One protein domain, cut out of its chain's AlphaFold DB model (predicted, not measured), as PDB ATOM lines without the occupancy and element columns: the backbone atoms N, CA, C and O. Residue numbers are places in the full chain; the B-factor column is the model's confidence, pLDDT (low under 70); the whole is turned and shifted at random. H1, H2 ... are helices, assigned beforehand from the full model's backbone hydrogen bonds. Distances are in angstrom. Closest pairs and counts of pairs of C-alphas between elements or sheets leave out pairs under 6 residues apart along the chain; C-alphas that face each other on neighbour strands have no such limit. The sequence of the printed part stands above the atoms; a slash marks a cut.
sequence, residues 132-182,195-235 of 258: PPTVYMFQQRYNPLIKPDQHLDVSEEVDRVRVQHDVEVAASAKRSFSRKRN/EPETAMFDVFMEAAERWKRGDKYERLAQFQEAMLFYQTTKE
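AT A GLANCE: This is residues 132 to 182 and 195 to 235 of the 258 residues of the protein "C2H2-type domain-containing protein" of Aphanomyces astaci (UniProt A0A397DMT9). H3 and H4 make a V that meets at a corner, with the short helix H1 set between its two sides, and the long helix H2 runs side by side with H3 over its first part, then sticks out as an arm through residues 173 to 182. The whole is a loose, flat arrangement, and the arm makes much of its length. The printed part has 92 residues with four named helices, in the order H1, H2, H3, H4, and no named strand; the class is all helix. The radius of gyration of the C-alphas is 15.6 A, and the C-alphas span 52 by 33 by 17 A.

IN THESE COORDINATES: The printed part begins at Pro 132. H1 is residues 137 to 142, starting with C-alpha 137 at (219.192, 201.525, -309.423). H2, the longest helix, is residues 154 to 179, with 36.8 A from first to last C-alpha; C-alpha 154 is at (216.417, 198.440, -298.619). H3 is residues 196 to 213, 26.1 A long. H4 is residues 216 to 235, 28.6 A long, ending with C-alpha 235 at (210.377, 197.329, -325.446).

HOW THE PARTS SIT: H1 and H4 only just touch, with 3 pairs of C-alphas within 8 A, and H4 does so with residues 226 to 230 alone. Their closest C-alphas are those of Gln 140 and Tyr 230, 7.7 A apart, and they run the same way at a shallow tilt of 28 degrees. H1 and H3 are close but not clearly touching, with the closest C-alphas, those of Met 137 and Phe 204, 6.8 A apart. H1 and H2 are only just apart, their closest C-alphas being 8.0 A from each other. H2 touches H3 with residues 154 to 165 alone; the closest C-alphas are those of Val 154 and Ala 208, 6.7 A apart. These two run opposite ways at a shallow tilt of 21 degrees. H3 and H4 touch only at the corner, and only just, with 3 pairs within 8 A; the closest C-alphas, those of Trp 211 and Arg 219, are 5.8 A apart. They run opposite ways at a steep tilt of 41 degrees. H2 and H4 are apart. In H1, H2, H3 and H4 every O i to N i+4 pair is within hydrogen-bond range.

THE WHOLE: The two C-alphas farthest apart are those of Asn 182 and Lys 216, at 53.9 A. Residues 173 to 182, of which 173 to 179 belong to H2, stand free; the body without them spans 35 by 32 by 18 A. Residues 183 to 194 are not printed, and C-alphas 182 and 195 are 21.8 A apart across this cut, which lies in the link from H2 to H3. The link from H1 to H2 is long, with 11 residues, and that from H3 to H4 is tight, with 2. The mean pLDDT of the printed part is 75.2; it is under 70 at residues 142 to 146, 168, 171 to 182, 195 to 200 and 232 to 235.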
ATOM      1  N   PRO A 132     216.977 204.606-313.363       73.38
ATOM      2  CA  PRO A 132     216.526 205.780-312.626       73.38
ATOM      3  C   PRO A 132     217.168 205.852-311.225       73.38
ATOM      4  O   PRO A 132     217.583 204.821-310.686       73.38
ATOM      5  N   PRO A 133     217.242 207.049-310.612       79.62
ATOM      6  CA  PRO A 133     217.842 207.275-309.293       79.62
ATOM      7  C   PRO A 133     216.919 206.804-308.151       79.62
ATOM      8  O   PRO A 133     216.435 207.598-307.350       79.62
ATOM      9  N   THR A 134     216.658 205.500-308.092       86.38
ATOM     10  CA  THR A 134     215.768 204.851-307.114       86.38
ATOM     11  C   THR A 134     216.538 203.834-306.271       86.38
ATOM     12  O   THR A 134     217.671 203.473-306.597       86.38
ATOM     13  N   VAL A 135     215.912 203.285-305.224       86.38
ATOM     14  CA  VAL A 135     216.483 202.147-304.470       86.38
ATOM     15  C   VAL A 135     216.740 200.895-305.328       86.38
ATOM     16  O   VAL A 135     217.480 200.013-304.910       86.38
ATOM     17  N   TYR A 136     216.195 200.830-306.547       83.56
ATOM     18  CA  TYR A 136     216.382 199.726-307.497       83.56
ATOM     19  C   TYR A 136     217.542 199.944-308.473       83.56
ATOM     20  O   TYR A 136     217.844 199.058-309.273       83.56
ATOM     21  N   MET A 137     218.210 201.102-308.421       78.62
ATOM     22  CA  MET A 137     219.192 201.525-309.423       78.62
ATOM     23  C   MET A 137     220.290 200.480-309.667       78.62
ATOM     24  O   MET A 137     220.656 200.228-310.814       78.62
ATOM     25  N   PHE A 138     220.786 199.827-308.611       76.56
ATOM     26  CA  PHE A 138     221.798 198.776-308.740       76.56
ATOM     27  C   PHE A 138     221.233 197.471-309.313       76.56
ATOM     28  O   PHE A 138     221.867 196.886-310.188       76.56
ATOM     29  N   GLN A 139     220.027 197.045-308.922       76.06
ATOM     30  CA  GLN A 139     219.367 195.875-309.524       76.06
ATOM     31  C   GLN A 139     219.173 196.066-311.031       76.06
ATOM     32  O   GLN A 139     219.536 195.206-311.831       76.06
ATOM     33  N   GLN A 140     218.684 197.242-311.420       70.44
ATOM     34  CA  GLN A 140     218.404 197.603-312.807       70.44
ATOM     35  C   GLN A 140     219.675 197.858-313.624       70.44
ATOM     36  O   GLN A 140     219.679 197.642-314.832       70.44
ATOM     37  N   ARG A 141     220.771 198.281-312.983       70.81
ATOM     38  CA  ARG A 141     222.098 198.374-313.613       70.81
ATOM     39  C   ARG A 141     222.637 196.995-313.972       70.81
ATOM     40  O   ARG A 141     223.137 196.806-315.077       70.81
ATOM     41  N   TYR A 142     222.600 196.059-313.023       65.00
ATOM     42  CA  TYR A 142     223.170 194.728-313.225       65.00
ATOM     43  C   TYR A 142     222.300 193.872-314.136       65.00
ATOM     44  O   TYR A 142     222.828 193.083-314.918       65.00
ATOM     45  N   ASN A 143     220.978 194.023-314.041       66.62
ATOM     46  CA  ASN A 143     220.048 193.285-314.873       66.62
ATOM     47  C   ASN A 143     218.759 194.091-315.142       66.62
ATOM     48  O   ASN A 143     217.764 193.924-314.436       66.62
ATOM     49  N   PRO A 144     218.742 194.952-316.179       63.12
ATOM     50  CA  PRO A 144     217.595 195.819-316.483       63.12
ATOM     51  C   PRO A 144     216.343 195.046-316.922       63.12
ATOM     52  O   PRO A 144     215.242 195.581-316.868       63.12
ATOM     53  N   LEU A 145     216.502 193.781-317.328       65.88
ATOM     54  CA  LEU A 145     215.408 192.889-317.726       65.88
ATOM     55  C   LEU A 145     214.740 192.190-316.537       65.88
ATOM     56  O   LEU A 145     213.758 191.471-316.721       65.88
ATOM     57  N   ILE A 146     215.269 192.358-315.324       68.69
ATOM     58  CA  ILE A 146     214.630 191.853-314.115       68.69
ATOM     59  C   ILE A 146     213.677 192.921-313.594       68.69
ATOM     60  O   ILE A 146     214.035 194.085-313.408       68.69
ATOM     61  N   LYS A 147     212.436 192.502-313.348       80.38
ATOM     62  CA  LYS A 147     211.416 193.357-312.754       80.38
ATOM     63  C   LYS A 147     211.857 193.782-311.338       80.38
ATOM     64  O   LYS A 147     212.230 192.903-310.561       80.38
ATOM     65  N   PRO A 148     211.749 195.075-310.980       84.12
ATOM     66  CA  PRO A 148     211.977 195.548-309.615       84.12
ATOM     67  C   PRO A 148     211.114 194.802-308.589       84.12
ATOM     68  O   PRO A 148     209.917 194.587-308.820       84.12
ATOM     69  N   ASP A 149     211.708 194.429-307.455       84.69
ATOM     70  CA  ASP A 149     210.995 193.753-306.369       84.69
ATOM     71  C   ASP A 149     210.238 194.756-305.491       84.69
ATOM     72  O   ASP A 149     210.828 195.576-304.800       84.69
ATOM     73  N   GLN A 150     208.911 194.665-305.464       81.88
ATOM     74  CA  GLN A 150     208.073 195.561-304.668       81.88
ATOM     75  C   GLN A 150     208.350 195.473-303.155       81.88
ATOM     76  O   GLN A 150     208.057 196.424-302.425       81.88
ATOM     77  N   HIS A 151     208.893 194.350-302.683       84.12
ATOM     78  CA  HIS A 151     209.161 194.091-301.270       84.12
ATOM     79  C   HIS A 151     210.653 194.131-300.921       84.12
ATOM     80  O   HIS A 151     211.059 193.538-299.924       84.12
ATOM     81  N   LEU A 152     211.451 194.859-301.706       84.81
ATOM     82  CA  LEU A 152     212.884 195.018-301.477       84.81
ATOM     83  C   LEU A 152     213.205 195.453-300.036       84.81
ATOM     84  O   LEU A 152     212.786 196.528-299.590       84.81
ATOM     85  N   ASP A 153     214.021 194.657-299.339       88.75
ATOM     86  CA  ASP A 153     214.654 195.089-298.094       88.75
ATOM     87  C   ASP A 153     215.794 196.064-298.407       88.75
ATOM     88  O   ASP A 153     216.933 195.696-298.697       88.75
ATOM     89  N   VAL A 154     215.469 197.355-298.346       87.88
ATOM     90  CA  VAL A 154     216.417 198.440-298.619       87.88
ATOM     91  C   VAL A 154     217.578 198.458-297.620       87.88
ATOM     92  O   VAL A 154     218.649 198.957-297.955       87.88
ATOM     93  N   SER A 155     217.412 197.947-296.398       89.81
ATOM     94  CA  SER A 155     218.516 197.935-295.429       89.81
ATOM     95  C   SER A 155     219.560 196.891-295.808       89.81
ATOM     96  O   SER A 155     220.741 197.226-295.873       89.81
ATOM     97  N   GLU A 156     219.119 195.683-296.160       89.06
ATOM     98  CA  GLU A 156     220.000 194.627-296.671       89.06
ATOM     99  C   GLU A 156     220.669 195.041-297.994       89.06
ATOM    100  O   GLU A 156     221.873 194.851-298.188       89.06
ATOM    101  N   GLU A 157     219.914 195.689-298.886       85.06
ATOM    102  CA  GLU A 157     220.433 196.221-300.148       85.06
ATOM    103  C   GLU A 157     221.546 197.257-299.919       85.06
ATOM    104  O   GLU A 157     222.582 197.223-300.587       85.06
ATOM    105  N   VAL A 158     221.358 198.163-298.952       88.62
ATOM    106  CA  VAL A 158     222.356 199.174-298.584       88.62
ATOM    107  C   VAL A 158     223.633 198.526-298.065       88.62
ATOM    108  O   VAL A 158     224.719 198.934-298.482       88.62
ATOM    109  N   ASP A 159     223.525 197.515-297.205       87.56
ATOM    110  CA  ASP A 159     224.693 196.812-296.670       87.56
ATOM    111  C   ASP A 159     225.468 196.107-297.788       87.56
ATOM    112  O   ASP A 159     226.688 196.258-297.899       87.56
ATOM    113  N   ARG A 160     224.758 195.420-298.692       86.44
ATOM    114  CA  ARG A 160     225.372 194.757-299.848       86.44
ATOM    115  C   ARG A 160     226.106 195.747-300.755       86.44
ATOM    116  O   ARG A 160     227.247 195.495-301.149       86.44
ATOM    117  N   VAL A 161     225.462 196.864-301.093       82.56
ATOM    118  CA  VAL A 161     226.027 197.892-301.982       82.56
ATOM    119  C   VAL A 161     227.228 198.588-301.334       82.56
ATOM    120  O   VAL A 161     228.227 198.815-302.015       82.56
ATOM    121  N   ARG A 162     227.183 198.871-300.026       85.00
ATOM    122  CA  ARG A 162     228.315 199.440-299.270       85.00
ATOM    123  C   ARG A 162     229.541 198.538-299.302       85.00
ATOM    124  O   ARG A 162     230.620 199.006-299.648       85.00
ATOM    125  N   VAL A 163     229.371 197.245-299.015       81.50
ATOM    126  CA  VAL A 163     230.479 196.275-299.054       81.50
ATOM    127  C   VAL A 163     231.124 196.243-300.439       81.50
ATOM    128  O   VAL A 163     232.349 196.258-300.554       81.50
ATOM    129  N   GLN A 164     230.311 196.225-301.498       75.62
ATOM    130  CA  GLN A 164     230.822 196.239-302.864       75.62
ATOM    131  C   GLN A 164     231.579 197.541-303.175       75.62
ATOM    132  O   GLN A 164     232.694 197.489-303.699       75.62
ATOM    133  N   HIS A 165     231.013 198.690-302.800       78.56
ATOM    134  CA  HIS A 165     231.627 199.997-303.007       78.56
ATOM    135  C   HIS A 165     232.981 200.125-302.293       78.56
ATOM    136  O   HIS A 165     233.968 200.533-302.903       78.56
ATOM    137  N   ASP A 166     233.071 199.701-301.031       77.94
ATOM    138  CA  ASP A 166     234.306 199.767-300.245       77.94
ATOM    139  C   ASP A 166     235.426 198.911-300.860       77.94
ATOM    140  O   ASP A 166     236.591 199.323-300.914       77.94
ATOM    141  N   VAL A 167     235.081 197.726-301.378       74.69
ATOM    142  CA  VAL A 167     236.024 196.852-302.095       74.69
ATOM    143  C   VAL A 167     236.521 197.518-303.380       74.69
ATOM    144  O   VAL A 167     237.722 197.470-303.673       74.69
ATOM    145  N   GLU A 168     235.629 198.156-304.137       68.06
ATOM    146  CA  GLU A 168     235.953 198.865-305.378       68.06
ATOM    147  C   GLU A 168     236.868 200.067-305.111       68.06
ATOM    148  O   GLU A 168     237.945 200.159-305.710       68.06
ATOM    149  N   VAL A 169     236.526 200.911-304.135       70.12
ATOM    150  CA  VAL A 169     237.342 202.058-303.707       70.12
ATOM    151  C   VAL A 169     238.722 201.598-303.240       70.12
ATOM    152  O   VAL A 169     239.745 202.156-303.654       70.12
ATOM    153  N   ALA A 170     238.798 200.529-302.442       71.31
ATOM    154  CA  ALA A 170     240.070 199.965-301.998       71.31
ATOM    155  C   ALA A 170     240.910 199.420-303.171       71.31
ATOM    156  O   ALA A 170     242.139 199.569-303.190       71.31
ATOM    157  N   ALA A 171     240.279 198.804-304.175       65.94
ATOM    158  CA  ALA A 171     240.953 198.317-305.377       65.94
ATOM    159  C   ALA A 171     241.437 199.464-306.285       65.94
ATOM    160  O   ALA A 171     242.533 199.375-306.856       65.94
ATOM    161  N   SER A 172     240.662 200.542-306.418       61.75
ATOM    162  CA  SER A 172     241.042 201.766-307.137       61.75
ATOM    163  C   SER A 172     242.200 202.488-306.438       61.75
ATOM    164  O   SER A 172     243.190 202.863-307.081       61.75
ATOM    165  N   ALA A 173     242.178 202.565-305.106       62.19
ATOM    166  CA  ALA A 173     243.282 203.092-304.308       62.19
ATOM    167  C   ALA A 173     244.577 202.283-304.523       62.19
ATOM    168  O   ALA A 173     245.620 202.853-304.844       62.19
ATOM    169  N   LYS A 174     244.527 200.946-304.468       60.59
ATOM    170  CA  LYS A 174     245.700 200.086-304.739       60.59
ATOM    171  C   LYS A 174     246.263 200.280-306.156       60.59
ATOM    172  O   LYS A 174     247.482 200.345-306.338       60.59
ATOM    173  N   ARG A 175     245.393 200.425-307.164       56.16
ATOM    174  CA  ARG A 175     245.787 200.692-308.561       56.16
ATOM    175  C   ARG A 175     246.451 202.062-308.732       56.16
ATOM    176  O   ARG A 175     247.445 202.165-309.454       56.16
ATOM    177  N   SER A 176     245.957 203.096-308.051       51.88
ATOM    178  CA  SER A 176     246.560 204.437-308.094       51.88
ATOM    179  C   SER A 176     247.925 204.495-307.393       51.88
ATOM    180  O   SER A 176     248.849 205.126-307.909       51.88
ATOM    181  N   PHE A 177     248.106 203.765-306.286       53.06
ATOM    182  CA  PHE A 177     249.406 203.622-305.619       53.06
ATOM    183  C   PHE A 177     250.444 202.887-306.482       53.06
ATOM    184  O   PHE A 177     251.599 203.307-306.530       53.06
ATOM    185  N   SER A 178     250.040 201.840-307.209       48.44
ATOM    186  CA  SER A 178     250.913 201.130-308.157       48.44
ATOM    187  C   SER A 178     251.324 202.015-309.347       48.44
ATOM    188  O   SER A 178     252.502 202.078-309.701       48.44
ATOM    189  N   ARG A 179     250.387 202.795-309.909       44.50
ATOM    190  CA  ARG A 179     250.669 203.744-311.006       44.50
ATOM    191  C   ARG A 179     251.619 204.877-310.616       44.50
ATOM    192  O   ARG A 179     252.413 205.290-311.456       44.50
ATOM    193  N   LYS A 180     251.580 205.353-309.364       45.53
ATOM    194  CA  LYS A 180     252.486 206.411-308.877       45.53
ATOM    195  C   LYS A 180     253.967 206.018-308.903       45.53
ATOM    196  O   LYS A 180     254.794 206.917-308.934       45.53
ATOM    197  N   ARG A 181     254.321 204.726-308.913       47.12
ATOM    198  CA  ARG A 181     255.732 204.299-308.999       47.12
ATOM    199  C   ARG A 181     256.307 204.291-310.419       47.12
ATOM    200  O   ARG A 181     257.521 204.254-310.539       47.12
ATOM    201  N   ASN A 182     255.479 204.342-311.468       39.31
ATOM    202  CA  ASN A 182     255.938 204.089-312.843       39.31
ATOM    203  C   ASN A 182     255.655 205.216-313.858       39.31
ATOM    204  O   ASN A 182     255.904 205.015-315.044       39.31
ATOM    205  N   GLU A 195     234.722 208.663-309.090       48.97
ATOM    206  CA  GLU A 195     234.584 207.593-310.057       48.97
ATOM    207  C   GLU A 195     233.079 207.485-310.359       48.97
ATOM    208  O   GLU A 195     232.258 207.654-309.456       48.97
ATOM    209  N   PRO A 196     232.677 207.281-311.624       52.31
ATOM    210  CA  PRO A 196     231.264 207.225-312.006       52.31
ATOM    211  C   PRO A 196     230.425 206.267-311.139       52.31
ATOM    212  O   PRO A 196     229.217 206.441-311.010       52.31
ATOM    213  N   GLU A 197     231.075 205.285-310.514       60.06
ATOM    214  CA  GLU A 197     230.500 204.336-309.561       60.06
ATOM    215  C   GLU A 197     230.265 204.938-308.170       60.06
ATOM    216  O   GLU A 197     229.211 204.692-307.590       60.06
ATOM    217  N   THR A 198     231.163 205.793-307.671       64.25
ATOM    218  CA  THR A 198     230.965 206.570-306.434       64.25
ATOM    219  C   THR A 198     229.781 207.520-306.567       64.25
ATOM    220  O   THR A 198     228.921 207.553-305.698       64.25
ATOM    221  N   ALA A 199     229.655 208.206-307.706       63.44
ATOM    222  CA  ALA A 199     228.513 209.086-307.945       63.44
ATOM    223  C   ALA A 199     227.171 208.320-307.968       63.44
ATOM    224  O   ALA A 199     226.156 208.828-307.503       63.44
ATOM    225  N   MET A 200     227.145 207.089-308.494       68.75
ATOM    226  CA  MET A 200     225.945 206.238-308.436       68.75
ATOM    227  C   MET A 200     225.667 205.721-307.027       68.75
ATOM    228  O   MET A 200     224.507 205.648-306.630       68.75
ATOM    229  N   PHE A 201     226.715 205.381-306.275       75.81
ATOM    230  CA  PHE A 201     226.598 205.024-304.867       75.81
ATOM    231  C   PHE A 201     225.961 206.162-304.062       75.81
ATOM    232  O   PHE A 201     224.996 205.923-303.342       75.81
ATOM    233  N   ASP A 202     226.411 207.403-304.254       74.88
ATOM    234  CA  ASP A 202     225.855 208.574-303.569       74.88
ATOM    235  C   ASP A 202     224.372 208.792-303.904       74.88
ATOM    236  O   ASP A 202     223.554 209.024-303.013       74.88
ATOM    237  N   VAL A 203     224.003 208.658-305.183       75.88
ATOM    238  CA  VAL A 203     222.608 208.763-305.644       75.88
ATOM    239  C   VAL A 203     221.735 207.661-305.040       75.88
ATOM    240  O   VAL A 203     220.617 207.924-304.600       75.88
ATOM    241  N   PHE A 204     222.242 206.431-304.980       84.44
ATOM    242  CA  PHE A 204     221.548 205.323-304.333       84.44
ATOM    243  C   PHE A 204     221.377 205.556-302.829       84.44
ATOM    244  O   PHE A 204     220.296 205.316-302.294       84.44
ATOM    245  N   MET A 205     222.408 206.059-302.147       87.00
ATOM    246  CA  MET A 205     222.329 206.387-300.726       87.00
ATOM    247  C   MET A 205     221.286 207.480-300.459       87.00
ATOM    248  O   MET A 205     220.504 207.348-299.516       87.00
ATOM    249  N   GLU A 206     221.199 208.504-301.313       84.00
ATOM    250  CA  GLU A 206     220.140 209.517-301.235       84.00
ATOM    251  C   GLU A 206     218.746 208.899-301.439       84.00
ATOM    252  O   GLU A 206     217.827 209.165-300.657       84.00
ATOM    253  N   ALA A 207     218.581 208.035-302.446       83.19
ATOM    254  CA  ALA A 207     217.316 207.347-302.706       83.19
ATOM    255  C   ALA A 207     216.895 206.450-301.529       83.19
ATOM    256  O   ALA A 207     215.727 206.454-301.135       83.19
ATOM    257  N   ALA A 208     217.847 205.742-300.912       88.88
ATOM    258  CA  ALA A 208     217.619 204.912-299.734       88.88
ATOM    259  C   ALA A 208     217.229 205.743-298.502       88.88
ATOM    260  O   ALA A 208     216.345 205.347-297.739       88.88
ATOM    261  N   GLU A 209     217.835 206.916-298.303       88.00
ATOM    262  CA  GLU A 209     217.416 207.843-297.248       88.00
ATOM    263  C   GLU A 209     215.995 208.362-297.474       88.00
ATOM    264  O   GLU A 209     215.195 208.379-296.533       88.00
ATOM    265  N   ARG A 210     215.656 208.742-298.712       84.12
ATOM    266  CA  ARG A 210     214.292 209.154-299.079       84.12
ATOM    267  C   ARG A 210     213.288 208.030-298.887       84.12
ATOM    268  O   ARG A 210     212.218 208.273-298.353       84.12
ATOM    269  N   TRP A 211     213.648 206.794-299.220       89.62
ATOM    270  CA  TRP A 211     212.797 205.629-298.987       89.62
ATOM    271  C   TRP A 211     212.500 205.408-297.497       89.62
ATOM    272  O   TRP A 211     211.364 205.104-297.117       89.62
ATOM    273  N   LYS A 212     213.519 205.577-296.640       88.69
ATOM    274  CA  LYS A 212     213.401 205.418-295.181       88.69
ATOM    275  C   LYS A 212     212.601 206.547-294.529       88.69
ATOM    276  O   LYS A 212     211.788 206.269-293.653       88.69
ATOM    277  N   ARG A 213     212.832 207.800-294.938       87.62
ATOM    278  CA  ARG A 213     212.136 208.985-294.398       87.62
ATOM    279  C   ARG A 213     210.755 209.210-295.017       87.62
ATOM    280  O   ARG A 213     209.928 209.872-294.404       87.62
ATOM    281  N   GLY A 214     210.540 208.715-296.229       82.00
ATOM    282  CA  GLY A 214     209.363 208.985-297.037       82.00
ATOM    283  C   GLY A 214     208.158 208.118-296.694       82.00
ATOM    284  O   GLY A 214     208.269 206.986-296.205       82.00
ATOM    285  N   ASP A 215     206.991 208.666-297.019       85.75
ATOM    286  CA  ASP A 215     205.696 208.018-296.855       85.75
ATOM    287  C   ASP A 215     205.452 206.934-297.918       85.75
ATOM    288  O   ASP A 215     206.213 206.752-298.871       85.75
ATOM    289  N   LYS A 216     204.316 206.233-297.802       86.50
ATOM    290  CA  LYS A 216     203.872 205.220-298.779       86.50
ATOM    291  C   LYS A 216     203.879 205.717-300.235       86.50
ATOM    292  O   LYS A 216     204.086 204.915-301.140       86.50
ATOM    293  N   TYR A 217     203.660 207.014-300.457       84.88
ATOM    294  CA  TYR A 217     203.640 207.624-301.788       84.88
ATOM    295  C   TYR A 217     205.040 207.780-302.384       84.88
ATOM    296  O   TYR A 217     205.212 207.496-303.562       84.88
ATOM    297  N   GLU A 218     206.041 208.142-301.577       83.56
ATOM    298  CA  GLU A 218     207.441 208.236-302.016       83.56
ATOM    299  C   GLU A 218     207.955 206.859-302.454       83.56
ATOM    300  O   GLU A 218     208.543 206.700-303.522       83.56
ATOM    301  N   ARG A 219     207.648 205.825-301.662       87.75
ATOM    302  CA  ARG A 219     208.010 204.436-301.984       87.75
ATOM    303  C   ARG A 219     207.329 203.956-303.264       87.75
ATOM    304  O   ARG A 219     207.958 203.306-304.097       87.75
ATOM    305  N   LEU A 220     206.051 204.301-303.436       86.38
ATOM    306  CA  LEU A 220     205.302 203.989-304.651       86.38
ATOM    307  C   LEU A 220     205.878 204.716-305.871       86.38
ATOM    308  O   LEU A 220     206.012 204.087-306.915       86.38
ATOM    309  N   ALA A 221     206.250 205.990-305.742       84.06
ATOM    310  CA  ALA A 221     206.836 206.776-306.825       84.06
ATOM    311  C   ALA A 221     208.166 206.173-307.293       84.06
ATOM    312  O   ALA A 221     208.327 205.892-308.480       84.06
ATOM    313  N   GLN A 222     209.072 205.854-306.362       86.06
ATOM    314  CA  GLN A 222     210.338 205.197-306.701       86.06
ATOM    315  C   GLN A 222     210.125 203.825-307.363       86.06
ATOM    316  O   GLN A 222     210.829 203.470-308.307       86.06
ATOM    317  N   PHE A 223     209.132 203.051-306.912       88.56
ATOM    318  CA  PHE A 223     208.780 201.782-307.554       88.56
ATOM    319  C   PHE A 223     208.196 201.977-308.961       88.56
ATOM    320  O   PHE A 223     208.551 201.245-309.881       88.56
ATOM    321  N   GLN A 224     207.322 202.965-309.154       84.69
ATOM    322  CA  GLN A 224     206.726 203.277-310.453       84.69
ATOM    323  C   GLN A 224     207.777 203.748-311.460       84.69
ATOM    324  O   GLN A 224     207.778 203.266-312.590       84.69
ATOM    325  N   GLU A 225     208.709 204.611-311.055       80.12
ATOM    326  CA  GLU A 225     209.840 205.018-311.897       80.12
ATOM    327  C   GLU A 225     210.696 203.818-312.311       80.12
ATOM    328  O   GLU A 225     211.037 203.660-313.486       80.12
ATOM    329  N   ALA A 226     210.994 202.924-311.366       83.81
ATOM    330  CA  ALA A 226     211.725 201.702-311.660       83.81
ATOM    331  C   ALA A 226     210.944 200.780-312.622       83.81
ATOM    332  O   ALA A 226     211.518 200.209-313.551       83.81
ATOM    333  N   MET A 227     209.628 200.661-312.451       86.06
ATOM    334  CA  MET A 227     208.762 199.871-313.328       86.06
ATOM    335  C   MET A 227     208.663 200.445-314.747       86.06
ATOM    336  O   MET A 227     208.694 199.673-315.705       86.06
ATOM    337  N   LEU A 228     208.587 201.770-314.894       81.00
ATOM    338  CA  LEU A 228     208.606 202.447-316.196       81.00
ATOM    339  C   LEU A 228     209.924 202.190-316.929       81.00
ATOM    340  O   LEU A 228     209.933 201.867-318.118       81.00
ATOM    341  N   PHE A 229     211.045 202.262-316.211       75.19
ATOM    342  CA  PHE A 229     212.342 201.886-316.762       75.19
ATOM    343  C   PHE A 229     212.372 200.416-317.218       75.19
ATOM    344  O   PHE A 229     212.787 200.116-318.333       75.19
ATOM    345  N   TYR A 230     211.869 199.485-316.408       78.62
ATOM    346  CA  TYR A 230     211.781 198.072-316.794       78.62
ATOM    347  C   TYR A 230     210.919 197.844-318.056       78.62
ATOM    348  O   TYR A 230     211.287 197.071-318.937       78.62
ATOM    349  N   GLN A 231     209.781 198.529-318.182       76.31
ATOM    350  CA  GLN A 231     208.908 198.411-319.357       76.31
ATOM    351  C   GLN A 231     209.578 198.956-320.622       76.31
ATOM    352  O   GLN A 231     209.654 198.257-321.629       76.31
ATOM    353  N   THR A 232     210.144 200.161-320.541       67.69
ATOM    354  CA  THR A 232     210.850 200.790-321.670       67.69
ATOM    355  C   THR A 232     212.069 199.985-322.111       67.69
ATOM    356  O   THR A 232     212.300 199.822-323.305       67.69
ATOM    357  N   THR A 233     212.828 199.419-321.169       65.38
ATOM    358  CA  THR A 233     213.983 198.568-321.494       65.38
ATOM    359  C   THR A 233     213.589 197.239-322.134       65.38
ATOM    360  O   THR A 233     214.320 196.747-322.991       65.38
ATOM    361  N   LYS A 234     212.427 196.680-321.780       63.53
ATOM    362  CA  LYS A 234     211.862 195.478-322.411       63.53
ATOM    363  C   LYS A 234     211.388 195.727-323.849       63.53
ATOM    364  O   LYS A 234     211.421 194.812-324.666       63.53
ATOM    365  N   GLU A 235     210.917 196.937-324.139       50.25
ATOM    366  CA  GLU A 235     210.377 197.329-325.446       50.25
ATOM    367  C   GLU A 235     211.447 197.770-326.449       50.25
ATOM    368  O   GLU A 235     211.149 197.872-327.640       50.25
TER     369      GLU A 235